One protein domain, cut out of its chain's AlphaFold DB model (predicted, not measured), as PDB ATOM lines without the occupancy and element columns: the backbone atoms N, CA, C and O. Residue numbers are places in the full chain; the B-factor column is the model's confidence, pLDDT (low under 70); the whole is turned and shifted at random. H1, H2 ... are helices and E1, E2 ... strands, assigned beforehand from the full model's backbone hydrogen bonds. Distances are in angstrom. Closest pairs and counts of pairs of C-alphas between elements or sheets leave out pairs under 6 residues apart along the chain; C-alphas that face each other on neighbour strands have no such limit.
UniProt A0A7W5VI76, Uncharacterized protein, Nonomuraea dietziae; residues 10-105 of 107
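What this domain is: This is residues 10 to 105 of the 107 residues of an uncharacterized protein of Nonomuraea dietziae (UniProt A0A7W5VI76). A strongly twisted wall of four strands has the helix H1 across one of its faces, two layers in which a helix is on one face of a sheet. The short H2 and the longer H3 lie beyond H1, off the sheet, and the turn between E2 and E3 is far from H2. The 96 printed residues run E1, E2, E3, E4, H1, H2, H3; the sheet has this strand order, antiparallel throughout, and the class is mixed, helices and strands. The whole is compact, radius of gyration of the C-alphas 13.2 A, spanning 40 by 35 by 25 A.

Where its parts are: Find C-alpha 10 at (51.795, 17.098, 0.191), where E1, residues 10 to 13, begins. E2 is residues 16 to 22, 19.7 A; E3 is 30 to 38, 25.0 A; E4 is 41 to 46, 16.1 A. H1 is residues 62 to 72, 15.4 A; H2 is 85 to 89; H3 is 94 to 104, 15.3 A, ending at C-alpha 104 (63.978, 15.030, -2.988).

How they stand to each other: Start at the meander, each strand the antiparallel neighbour of the one before: N 11 and O 18 are 2.9 A apart, N 19 and O 33 2.8 A, N 43 and O 36 2.7 A, within hydrogen-bond range. H1 is on the sheet at a height of 9.8 A; the C-alphas of Val 37 and His 72, its closest to E3, are 6.4 A apart. H1 and H2 only just touch, with 3 pairs of C-alphas within 8 A, closest His 70 and Val 88 at 6.4 A. H3 is close to H1 but not clearly touching, closest C-alphas Glu 62 and Leu 97 at 6.7 A. In H1, H2 and H3 every O i to N i+4 pair is within hydrogen-bond range.

The domain as a whole: The farthest C-alphas, Phe 26 and Pro 85, are 40.1 A apart. The printed part has no cut; E4 to H1 and H1 to H2 are long links. Look for pLDDT under 70 at residues 23 to 29 and 97 to 105, among others.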
ATOM      1  N   VAL A  10      52.234  17.475  -1.151       76.75
ATOM      2  CA  VAL A  10      51.795  17.098   0.191       76.75
ATOM      3  C   VAL A  10      52.871  17.446   1.200       76.75
ATOM      4  O   VAL A  10      54.025  17.045   1.067       76.75
ATOM      5  N   TYR A  11      52.448  18.178   2.218       82.12
ATOM      6  CA  TYR A  11      53.292  18.708   3.273       82.12
ATOM      7  C   TYR A  11      52.811  18.176   4.617       82.12
ATOM      8  O   TYR A  11      51.643  17.805   4.770       82.12
ATOM      9  N   THR A  12      53.703  18.143   5.597       78.25
ATOM     10  CA  THR A  12      53.367  17.761   6.966       78.25
ATOM     11  C   THR A  12      53.814  18.845   7.926       78.25
ATOM     12  O   THR A  12      54.932  19.340   7.843       78.25
ATOM     13  N   LYS A  13      52.921  19.238   8.829       78.81
ATOM     14  CA  LYS A  13      53.205  20.244   9.849       78.81
ATOM     15  C   LYS A  13      52.443  19.873  11.109       78.81
ATOM     16  O   LYS A  13      51.263  19.550  11.027       78.81
ATOM     17  N   ASP A  14      53.119  19.876  12.256       70.50
ATOM     18  CA  ASP A  14      52.490  19.610  13.560       70.50
ATOM     19  C   ASP A  14      51.713  18.270  13.617       70.50
ATOM     20  O   ASP A  14      50.583  18.190  14.098       70.50
ATOM     21  N   GLY A  15      52.267  17.217  12.998       69.31
ATOM     22  CA  GLY A  15      51.619  15.898  12.900       69.31
ATOM     23  C   GLY A  15      50.386  15.849  11.985       69.31
ATOM     24  O   GLY A  15      49.743  14.812  11.857       69.31
ATOM     25  N   GLN A  16      50.050  16.952  11.316       78.25
ATOM     26  CA  GLN A  16      48.930  17.049  10.387       78.25
ATOM     27  C   GLN A  16      49.439  17.055   8.949       78.25
ATOM     28  O   GLN A  16      50.485  17.623   8.627       78.25
ATOM     29  N   VAL A  17      48.678  16.419   8.060       81.06
ATOM     30  CA  VAL A  17      49.003  16.356   6.635       81.06
ATOM     31  C   VAL A  17      48.176  17.382   5.873       81.06
ATOM     32  O   VAL A  17      46.950  17.465   6.005       81.06
ATOM     33  N   TYR A  18      48.859  18.148   5.035       84.31
ATOM     34  CA  TYR A  18      48.311  19.241   4.257       84.31
ATOM     35  C   TYR A  18      48.507  18.976   2.764       84.31
ATOM     36  O   TYR A  18      49.610  18.710   2.295       84.31
ATOM     37  N   GLU A  19      47.420  19.057   2.001       81.00
ATOM     38  CA  GLU A  19      47.416  18.933   0.544       81.00
ATOM     39  C   GLU A  19      47.373  20.335  -0.076       81.00
ATOM     40  O   GLU A  19      46.382  21.054   0.092       81.00
ATOM     41  N   VAL A  20      48.422  20.716  -0.809       81.56
ATOM     42  CA  VAL A  20      48.490  21.973  -1.568       81.56
ATOM     43  C   VAL A  20      48.028  21.724  -3.001       81.56
ATOM     44  O   VAL A  20      48.617  20.930  -3.734       81.56
ATOM     45  N   LYS A  21      46.983  22.433  -3.432       74.38
ATOM     46  CA  LYS A  21      46.481  22.418  -4.813       74.38
ATOM     47  C   LYS A  21      46.491  23.814  -5.409       74.38
ATOM     48  O   LYS A  21      46.034  24.763  -4.781       74.38
ATOM     49  N   GLN A  22      46.932  23.930  -6.656       73.94
ATOM     50  CA  GLN A  22      46.805  25.171  -7.411       73.94
ATOM     51  C   GLN A  22      45.340  25.389  -7.814       73.94
ATOM     52  O   GLN A  22      44.710  24.512  -8.414       73.94
ATOM     53  N   SER A  23      44.771  26.546  -7.474       66.00
ATOM     54  CA  SER A  23      43.407  26.877  -7.883       66.00
ATOM     55  C   SER A  23      43.365  27.244  -9.363       66.00
ATOM     56  O   SER A  23      43.976  28.214  -9.794       66.00
ATOM     57  N   ARG A  24      42.555  26.521 -10.149       56.59
ATOM     58  CA  ARG A  24      42.337  26.811 -11.584       56.59
ATOM     59  C   ARG A  24      41.622  28.147 -11.845       56.59
ATOM     60  O   ARG A  24      41.592  28.593 -12.982       56.59
ATOM     61  N   ARG A  25      41.014  28.756 -10.817       54.91
ATOM     62  CA  ARG A  25      40.218  29.998 -10.911       54.91
ATOM     63  C   ARG A  25      41.026  31.283 -10.704       54.91
ATOM     64  O   ARG A  25      40.551  32.338 -11.096       54.91
ATOM     65  N   PHE A  26      42.202  31.201 -10.085       56.00
ATOM     66  CA  PHE A  26      43.058  32.354  -9.816       56.00
ATOM     67  C   PHE A  26      44.504  31.909 -10.030       56.00
ATOM     68  O   PHE A  26      45.062  31.180  -9.208       56.00
ATOM     69  N   ALA A  27      45.068  32.266 -11.185       48.00
ATOM     70  CA  ALA A  27      46.430  31.917 -11.570       48.00
ATOM     71  C   ALA A  27      47.420  32.577 -10.593       48.00
ATOM     72  O   ALA A  27      47.778  33.738 -10.753       48.00
ATOM     73  N   GLY A  28      47.783  31.853  -9.530       58.50
ATOM     74  CA  GLY A  28      48.646  32.339  -8.447       58.50
ATOM     75  C   GLY A  28      48.156  32.005  -7.034       58.50
ATOM     76  O   GLY A  28      48.938  32.090  -6.095       58.50
ATOM     77  N   SER A  29      46.902  31.574  -6.850       66.12
ATOM     78  CA  SER A  29      46.407  31.168  -5.527       66.12
ATOM     79  C   SER A  29      46.535  29.661  -5.328       66.12
ATOM     80  O   SER A  29      45.817  28.854  -5.924       66.12
ATOM     81  N   LEU A  30      47.447  29.274  -4.449       73.06
ATOM     82  CA  LEU A  30      47.548  27.917  -3.936       73.06
ATOM     83  C   LEU A  30      46.541  27.760  -2.780       73.06
ATOM     84  O   LEU A  30      46.353  28.657  -1.960       73.06
ATOM     85  N   THR A  31      45.849  26.629  -2.720       74.06
ATOM     86  CA  THR A  31      44.899  26.299  -1.656       74.06
ATOM     87  C   THR A  31      45.414  25.102  -0.889       74.06
ATOM     88  O   THR A  31      45.659  24.053  -1.484       74.06
ATOM     89  N   ILE A  32      45.507  25.237   0.431       81.38
ATOM     90  CA  ILE A  32      45.813  24.114   1.311       81.38
ATOM     91  C   ILE A  32      44.528  23.531   1.866       81.38
ATOM     92  O   ILE A  32      43.627  24.252   2.306       81.38
ATOM     93  N   LYS A  33      44.470  22.207   1.908       83.00
ATOM     94  CA  LYS A  33      43.442  21.468   2.633       83.00
ATOM     95  C   LYS A  33      44.102  20.530   3.626       83.00
ATOM     96  O   LYS A  33      44.998  19.780   3.257       83.00
ATOM     97  N   ARG A  34      43.633  20.552   4.871       86.38
ATOM     98  CA  ARG A  34      44.040  19.574   5.878       86.38
ATOM     99  C   ARG A  34      43.356  18.244   5.585       86.38
ATOM    100  O   ARG A  34      42.142  18.209   5.358       86.38
ATOM    101  N   LEU A  35      44.129  17.167   5.583       81.31
ATOM    102  CA  LEU A  35      43.625  15.805   5.482       81.31
ATOM    103  C   LEU A  35      43.324  15.298   6.894       81.31
ATOM    104  O   LEU A  35      44.197  15.259   7.751       81.31
ATOM    105  N   GLU A  36      42.071  14.933   7.130       78.38
ATOM    106  CA  GLU A  36      41.583  14.368   8.388       78.38
ATOM    107  C   GLU A  36      40.936  13.022   8.088       78.38
ATOM    108  O   GLU A  36      40.067  12.936   7.219       78.38
ATOM    109  N   VAL A  37      41.316  11.964   8.798       74.88
ATOM    110  CA  VAL A  37      40.681  10.656   8.624       74.88
ATOM    111  C   VAL A  37      39.632  10.461   9.705       74.88
ATOM    112  O   VAL A  37      39.916  10.504  10.895       74.88
ATOM    113  N   SER A  38      38.385  10.255   9.285       74.88
ATOM    114  CA  SER A  38      37.263  10.018  10.188       74.88
ATOM    115  C   SER A  38      36.470   8.809   9.709       74.88
ATOM    116  O   SER A  38      36.009   8.780   8.565       74.88
ATOM    117  N   ARG A  39      36.322   7.797  10.577       67.44
ATOM    118  CA  ARG A  39      35.629   6.523  10.284       67.44
ATOM    119  C   ARG A  39      36.118   5.849   8.988       67.44
ATOM    120  O   ARG A  39      35.307   5.480   8.140       67.44
ATOM    121  N   GLY A  40      37.437   5.772   8.791       67.12
ATOM    122  CA  GLY A  40      38.046   5.178   7.589       67.12
ATOM    123  C   GLY A  40      37.824   5.973   6.294       67.12
ATOM    124  O   GLY A  40      38.109   5.480   5.207       67.12
ATOM    125  N   LYS A  41      37.303   7.205   6.378       70.12
ATOM    126  CA  LYS A  41      37.125   8.105   5.234       70.12
ATOM    127  C   LYS A  41      38.004   9.335   5.402       70.12
ATOM    128  O   LYS A  41      37.896  10.054   6.394       70.12
ATOM    129  N   LEU A  42      38.823   9.612   4.393       76.62
ATOM    130  CA  LEU A  42      39.597  10.844   4.331       76.62
ATOM    131  C   LEU A  42      38.684  12.029   3.993       76.62
ATOM    132  O   LEU A  42      38.052  12.086   2.936       76.62
ATOM    133  N   ARG A  43      38.619  12.991   4.910       80.62
ATOM    134  CA  ARG A  43      37.942  14.274   4.763       80.62
ATOM    135  C   ARG A  43      38.982  15.366   4.550       80.62
ATOM    136  O   ARG A  43      40.000  15.426   5.224       80.62
ATOM    137  N   ARG A  44      38.702  16.250   3.596       83.31
ATOM    138  CA  ARG A  44      39.527  17.428   3.308       83.31
ATOM    139  C   ARG A  44      38.886  18.627   3.986       83.31
ATOM    140  O   ARG A  44      37.841  19.090   3.529       83.31
ATOM    141  N   ARG A  45      39.465  19.091   5.087       84.25
ATOM    142  CA  ARG A  45      39.017  20.293   5.796       84.25
ATOM    143  C   ARG A  45      39.767  21.525   5.279       84.25
ATOM    144  O   ARG A  45      40.898  21.394   4.806       84.25
ATOM    145  N   PRO A  46      39.147  22.717   5.319       77.88
ATOM    146  CA  PRO A  46      39.867  23.958   5.067       77.88
ATOM    147  C   PRO A  46      41.031  24.068   6.053       77.88
ATOM    148  O   PRO A  46      40.862  23.841   7.251       77.88
ATOM    149  N   SER A  47      42.218  24.346   5.522       75.88
ATOM    150  CA  SER A  47      43.408  24.512   6.343       75.88
ATOM    151  C   SER A  47      43.369  25.854   7.075       75.88
ATOM    152  O   SER A  47      43.052  26.858   6.432       75.88
ATOM    153  N   PRO A  48      43.702  25.906   8.376       71.06
ATOM    154  CA  PRO A  48      43.861  27.172   9.088       71.06
ATOM    155  C   PRO A  48      45.154  27.910   8.694       71.06
ATOM    156  O   PRO A  48      45.256  29.111   8.919       71.06
ATOM    157  N   ILE A  49      46.124  27.206   8.097       75.06
ATOM    158  CA  ILE A  49      47.415  27.761   7.670       75.06
ATOM    159  C   ILE A  49      47.410  28.148   6.186       75.06
ATOM    160  O   ILE A  49      46.680  27.563   5.376       75.06
ATOM    161  N   ARG A  50      48.250  29.127   5.833       72.00
ATOM    162  CA  ARG A  50      48.466  29.600   4.457       72.00
ATOM    163  C   ARG A  50      49.623  28.867   3.785       72.00
ATOM    164  O   ARG A  50      50.450  28.253   4.443       72.00
ATOM    165  N   VAL A  51      49.662  28.934   2.455       71.06
ATOM    166  CA  VAL A  51      50.719  28.321   1.620       71.06
ATOM    167  C   VAL A  51      52.071  28.931   1.909       71.06
ATOM    168  O   VAL A  51      53.059  28.225   1.889       71.06
ATOM    169  N   GLU A  52      52.087  30.203   2.283       71.06
ATOM    170  CA  GLU A  52      53.271  30.942   2.718       71.06
ATOM    171  C   GLU A  52      53.868  30.387   4.019       71.06
ATOM    172  O   GLU A  52      55.055  30.558   4.273       71.06
ATOM    173  N   ASP A  53      53.047  29.710   4.827       70.38
ATOM    174  CA  ASP A  53      53.425  29.095   6.101       70.38
ATOM    175  C   ASP A  53      54.046  27.696   5.913       70.38
ATOM    176  O   ASP A  53      54.505  27.087   6.883       70.38
ATOM    177  N   LEU A  54      54.013  27.167   4.685       72.25
ATOM    178  CA  LEU A  54      54.619  25.900   4.288       72.25
ATOM    179  C   LEU A  54      55.818  26.182   3.384       72.25
ATOM    180  O   LEU A  54      55.717  26.874   2.372       72.25
ATOM    181  N   SER A  55      56.957  25.607   3.737       67.69
ATOM    182  CA  SER A  55      58.178  25.626   2.942       67.69
ATOM    183  C   SER A  55      58.371  24.284   2.241       67.69
ATOM    184  O   SER A  55      57.868  23.251   2.682       67.69
ATOM    185  N   SER A  56      59.193  24.253   1.190       65.38
ATOM    186  CA  SER A  56      59.739  23.007   0.629       65.38
ATOM    187  C   SER A  56      60.451  22.148   1.687       65.38
ATOM    188  O   SER A  56      60.594  20.944   1.508       65.38
ATOM    189  N   SER A  57      60.878  22.755   2.803       67.81
ATOM    190  CA  SER A  57      61.436  22.047   3.964       67.81
ATOM    191  C   SER A  57      60.387  21.282   4.786       67.81
ATOM    192  O   SER A  57      60.750  20.321   5.453       67.81
ATOM    193  N   ASP A  58      59.103  21.651   4.699       72.50
ATOM    194  CA  ASP A  58      57.971  20.965   5.351       72.50
ATOM    195  C   ASP A  58      57.378  19.844   4.471       72.50
ATOM    196  O   ASP A  58      56.275  19.337   4.717       72.50
ATOM    197  N   ALA A  59      58.071  19.476   3.387       73.69
ATOM    198  CA  ALA A  59      57.694  18.336   2.565       73.69
ATOM    199  C   ALA A  59      57.634  17.073   3.435       73.69
ATOM    200  O   ALA A  59      58.520  16.818   4.252       73.69
ATOM    201  N   ILE A  60      56.575  16.278   3.264       75.62
ATOM    202  CA  ILE A  60      56.340  15.118   4.122       75.62
ATOM    203  C   ILE A  60      57.511  14.131   4.069       75.62
ATOM    204  O   ILE A  60      57.898  13.683   2.996       75.62
ATOM    205  N   SER A  61      58.089  13.779   5.217       76.38
ATOM    206  CA  SER A  61      59.142  12.757   5.259       76.38
ATOM    207  C   SER A  61      58.561  11.354   5.090       76.38
ATOM    208  O   SER A  61      57.388  11.120   5.379       76.38
ATOM    209  N   GLU A  62      59.390  10.400   4.650       76.06
ATOM    210  CA  GLU A  62      58.994   8.989   4.493       76.06
ATOM    211  C   GLU A  62      58.408   8.443   5.806       76.06
ATOM    212  O   GLU A  62      57.347   7.827   5.802       76.06
ATOM    213  N   GLU A  63      59.045   8.774   6.930       75.62
ATOM    214  CA  GLU A  63      58.642   8.370   8.282       75.62
ATOM    215  C   GLU A  63      57.309   8.993   8.715       75.62
ATOM    216  O   GLU A  63      56.458   8.315   9.282       75.62
ATOM    217  N   GLN A  64      57.085  10.272   8.405       76.12
ATOM    218  CA  GLN A  64      55.849  10.979   8.764       76.12
ATOM    219  C   GLN A  64      54.671  10.528   7.898       76.12
ATOM    220  O   GLN A  64      53.549  10.383   8.380       76.12
ATOM    221  N   ALA A  65      54.924  10.268   6.614       74.50
ATOM    222  CA  ALA A  65      53.938   9.672   5.729       74.50
ATOM    223  C   ALA A  65      53.583   8.250   6.169       74.50
ATOM    224  O   ALA A  65      52.401   7.908   6.161       74.50
ATOM    225  N   ALA A  66      54.586   7.462   6.574       78.56
ATOM    226  CA  ALA A  66      54.394   6.129   7.120       78.56
ATOM    227  C   ALA A  66      53.546   6.173   8.397       78.56
ATOM    228  O   ALA A  66      52.520   5.500   8.457       78.56
ATOM    229  N   ALA A  67      53.911   7.005   9.378       80.94
ATOM    230  CA  ALA A  67      53.161   7.158  10.626       80.94
ATOM    231  C   ALA A  67      51.675   7.449  10.362       80.94
ATOM    232  O   ALA A  67      50.807   6.702  10.811       80.94
ATOM    233  N   PHE A  68      51.384   8.422   9.493       78.56
ATOM    234  CA  PHE A  68      50.010   8.777   9.138       78.56
ATOM    235  C   PHE A  68      49.227   7.616   8.507       78.56
ATOM    236  O   PHE A  68      48.052   7.405   8.820       78.56
ATOM    237  N   GLY A  69      49.842   6.843   7.607       76.06
ATOM    238  CA  GLY A  69      49.156   5.703   7.008       76.06
ATOM    239  C   GLY A  69      49.068   4.479   7.915       76.06
ATOM    240  O   GLY A  69      48.105   3.730   7.780       76.06
ATOM    241  N   HIS A  70      49.982   4.300   8.868       78.62
ATOM    242  CA  HIS A  70      49.844   3.299   9.930       78.62
ATOM    243  C   HIS A  70      48.711   3.656  10.899       78.62
ATOM    244  O   HIS A  70      47.916   2.790  11.257       78.62
ATOM    245  N   GLU A  71      48.596   4.929  11.279       79.44
ATOM    246  CA  GLU A  71      47.557   5.412  12.193       79.44
ATOM    247  C   GLU A  71      46.161   5.389  11.564       79.44
ATOM    248  O   GLU A  71      45.164   5.125  12.242       79.44
ATOM    249  N   HIS A  72      46.061   5.672  10.264       75.19
ATOM    250  CA  HIS A  72      44.770   5.899   9.618       75.19
ATOM    251  C   HIS A  72      44.403   4.913   8.507       75.19
ATOM    252  O   HIS A  72      43.254   4.914   8.060       75.19
ATOM    253  N   GLY A  73      45.345   4.100   8.025       74.50
ATOM    254  CA  GLY A  73      45.136   3.206   6.883       74.50
ATOM    255  C   GLY A  73      44.961   3.945   5.551       74.50
ATOM    256  O   GLY A  73      44.361   3.406   4.622       74.50
ATOM    257  N   ILE A  74      45.419   5.197   5.440       75.50
ATOM    258  CA  ILE A  74      45.258   6.032   4.241       75.50
ATOM    259  C   ILE A  74      46.586   6.700   3.897       75.50
ATOM    260  O   ILE A  74      47.234   7.297   4.748       75.50
ATOM    261  N   CYS A  75      46.972   6.646   2.623       75.31
ATOM    262  CA  CYS A  75      48.190   7.281   2.146       75.31
ATOM    263  C   CYS A  75      48.094   8.807   2.279       75.31
ATOM    264  O   CYS A  75      47.238   9.433   1.649       75.31
ATOM    265  N   ALA A  76      49.022   9.414   3.020       68.25
ATOM    266  CA  ALA A  76      49.120  10.864   3.192       68.25
ATOM    267  C   ALA A  76      49.278  11.621   1.859       68.25
ATOM    268  O   ALA A  76      48.724  12.701   1.682       68.25
ATOM    269  N   CYS A  77      49.991  11.035   0.893       68.50
ATOM    270  CA  CYS A  77      50.356  11.714  -0.349       68.50
ATOM    271  C   CYS A  77      49.252  11.689  -1.423       68.50
ATOM    272  O   CYS A  77      49.020  12.693  -2.091       68.50
ATOM    273  N   CYS A  78      48.554  10.564  -1.605       66.94
ATOM    274  CA  CYS A  78      47.491  10.453  -2.615       66.94
ATOM    275  C   CYS A  78      46.076  10.426  -2.019       66.94
ATOM    276  O   CYS A  78      45.088  10.480  -2.755       66.94
ATOM    277  N   GLY A  79      45.960  10.331  -0.693       67.12
ATOM    278  CA  GLY A  79      44.693  10.258   0.023       67.12
ATOM    279  C   GLY A  79      43.867   9.003  -0.272       67.12
ATOM    280  O   GLY A  79      42.656   9.016  -0.046       67.12
ATOM    281  N   ARG A  80      44.481   7.946  -0.823       70.75
ATOM    282  CA  ARG A  80      43.831   6.649  -1.070       70.75
ATOM    283  C   ARG A  80      43.995   5.732   0.134       70.75
ATOM    284  O   ARG A  80      45.055   5.737   0.757       70.75
ATOM    285  N   ALA A  81      42.958   4.954   0.435       72.12
ATOM    286  CA  ALA A  81      43.050   3.898   1.435       72.12
ATOM    287  C   ALA A  81      44.156   2.907   1.043       72.12
ATOM    288  O   ALA A  81      44.283   2.548  -0.131       72.12
ATOM    289  N   LEU A  82      44.976   2.525   2.016       72.44
ATOM    290  CA  LEU A  82      46.007   1.509   1.868       72.44
ATOM    291  C   LEU A  82      45.289   0.155   1.870       72.44
ATOM    292  O   LEU A  82      44.993  -0.390   2.927       72.44
ATOM    293  N   SER A  83      44.937  -0.345   0.684       68.44
ATOM    294  CA  SER A  83      44.344  -1.684   0.540       68.44
ATOM    295  C   SER A  83      45.409  -2.774   0.411       68.44
ATOM    296  O   SER A  83      45.175  -3.909   0.812       68.44
ATOM    297  N   ASP A  84      46.579  -2.439  -0.138       74.56
ATOM    298  CA  ASP A  84      47.674  -3.389  -0.320       74.56
ATOM    299  C   ASP A  84      48.424  -3.637   0.998       74.56
ATOM    300  O   ASP A  84      48.847  -2.669   1.643       74.56
ATOM    301  N   PRO A  85      48.684  -4.902   1.376       72.19
ATOM    302  CA  PRO A  85      49.355  -5.242   2.632       72.19
ATOM    303  C   PRO A  85      50.762  -4.639   2.730       72.19
ATOM    304  O   PRO A  85      51.169  -4.206   3.802       72.19
ATOM    305  N   GLU A  86      51.480  -4.515   1.611       74.00
ATOM    306  CA  GLU A  86      52.780  -3.833   1.570       74.00
ATOM    307  C   GLU A  86      52.675  -2.331   1.855       74.00
ATOM    308  O   GLU A  86      53.568  -1.750   2.471       74.00
ATOM    309  N   SER A  87      51.590  -1.695   1.409       68.12
ATOM    310  CA  SER A  87      51.350  -0.267   1.631       68.12
ATOM    311  C   SER A  87      50.892  -0.002   3.065       68.12
ATOM    312  O   SER A  87      51.248   1.025   3.632       68.12
ATOM    313  N   VAL A  88      50.154  -0.941   3.670       71.94
ATOM    314  CA  VAL A  88      49.783  -0.919   5.094       71.94
ATOM    315  C   VAL A  88      51.008  -1.146   5.981       71.94
ATOM    316  O   VAL A  88      51.203  -0.410   6.941       71.94
ATOM    317  N   ALA A  89      51.871  -2.107   5.636       76.50
ATOM    318  CA  ALA A  89      53.091  -2.410   6.387       76.50
ATOM    319  C   ALA A  89      54.134  -1.285   6.335       76.50
ATOM    320  O   ALA A  89      54.937  -1.161   7.252       76.50
ATOM    321  N   LYS A  90      54.129  -0.483   5.266       72.06
ATOM    322  CA  LYS A  90      54.997   0.693   5.115       72.06
ATOM    323  C   LYS A  90      54.319   1.994   5.560       72.06
ATOM    324  O   LYS A  90      54.981   3.024   5.574       72.06
ATOM    325  N   GLY A  91      53.004   1.989   5.792       70.06
ATOM    326  CA  GLY A  91      52.201   3.187   6.059       70.06
ATOM    327  C   GLY A  91      52.179   4.219   4.919       70.06
ATOM    328  O   GLY A  91      51.610   5.295   5.044       70.06
ATOM    329  N   ILE A  92      52.787   3.928   3.774       76.00
ATOM    330  CA  ILE A  92      52.823   4.806   2.608       76.00
ATOM    331  C   ILE A  92      52.823   3.942   1.351       76.00
ATOM    332  O   ILE A  92      53.531   2.940   1.253       76.00
ATOM    333  N   GLY A  93      52.020   4.340   0.363       69.56
ATOM    334  CA  GLY A  93      51.990   3.643  -0.918       69.56
ATOM    335  C   GLY A  93      53.351   3.724  -1.632       69.56
ATOM    336  O   GLY A  93      53.963   4.799  -1.647       69.56
ATOM    337  N   PRO A  94      53.807   2.647  -2.300       65.50
ATOM    338  CA  PRO A  94      55.114   2.594  -2.962       65.50
ATOM    339  C   PRO A  94      55.275   3.668  -4.046       65.50
ATOM    340  O   PRO A  94      56.367   4.191  -4.243       65.50
ATOM    341  N   VAL A  95      54.178   4.060  -4.703       68.00
ATOM    342  CA  VAL A  95      54.158   5.135  -5.711       68.00
ATOM    343  C   VAL A  95      54.440   6.500  -5.084       68.00
ATOM    344  O   VAL A  95      55.202   7.294  -5.626       68.00
ATOM    345  N   CYS A  96      53.841   6.775  -3.928       71.12
ATOM    346  CA  CYS A  96      54.024   8.032  -3.214       71.12
ATOM    347  C   CYS A  96      55.425   8.132  -2.609       71.12
ATOM    348  O   CYS A  96      56.041   9.189  -2.686       71.12
ATOM    349  N   LEU A  97      55.947   7.017  -2.092       69.56
ATOM    350  CA  LEU A  97      57.326   6.908  -1.624       69.56
ATOM    351  C   LEU A  97      58.328   7.137  -2.763       69.56
ATOM    352  O   LEU A  97      59.265   7.922  -2.629       69.56
ATOM    353  N   ALA A  98      58.099   6.498  -3.913       68.50
ATOM    354  CA  ALA A  98      58.920   6.683  -5.103       68.50
ATOM    355  C   ALA A  98      58.880   8.135  -5.601       68.50
ATOM    356  O   ALA A  98      59.915   8.680  -5.979       68.50
ATOM    357  N   ASN A  99      57.712   8.782  -5.556       67.38
ATOM    358  CA  ASN A  99      57.567  10.182  -5.942       67.38
ATOM    359  C   ASN A  99      58.289  11.122  -4.966       67.38
ATOM    360  O   ASN A  99      58.977  12.040  -5.400       67.38
ATOM    361  N   LEU A 100      58.207  10.849  -3.660       67.19
ATOM    362  CA  LEU A 100      58.918  11.611  -2.637       67.19
ATOM    363  C   LEU A 100      60.439  11.525  -2.824       67.19
ATOM    364  O   LEU A 100      61.135  12.537  -2.811       67.19
ATOM    365  N   ARG A 101      60.946  10.312  -3.063       64.81
ATOM    366  CA  ARG A 101      62.361  10.061  -3.368       64.81
ATOM    367  C   ARG A 101      62.802  10.755  -4.652       64.81
ATOM    368  O   ARG A 101      63.912  11.272  -4.714       64.81
ATOM    369  N   ARG A 102      61.928  10.804  -5.660       59.66
ATOM    370  CA  ARG A 102      62.196  11.478  -6.936       59.66
ATOM    371  C   ARG A 102      62.227  13.001  -6.794       59.66
ATOM    372  O   ARG A 102      63.102  13.630  -7.372       59.66
ATOM    373  N   MET A 103      61.321  13.580  -6.006       54.91
ATOM    374  CA  MET A 103      61.261  15.025  -5.747       54.91
ATOM    375  C   MET A 103      62.414  15.505  -4.856       54.91
ATOM    376  O   MET A 103      62.990  16.553  -5.120       54.91
ATOM    377  N   ARG A 104      62.816  14.719  -3.849       55.00
ATOM    378  CA  ARG A 104      63.978  15.030  -2.988       55.00
ATOM    379  C   ARG A 104      65.332  14.738  -3.651       55.00
ATOM    380  O   ARG A 104      66.364  15.124  -3.109       55.00
ATOM    381  N   GLY A 105      65.333  14.033  -4.786       38.97
ATOM    382  CA  GLY A 105      66.531  13.582  -5.499       38.97
ATOM    383  C   GLY A 105      66.956  14.442  -6.694       38.97
ATOM    384  O   GLY A 105      67.992  14.149  -7.285       38.97
TER     385      GLY A 105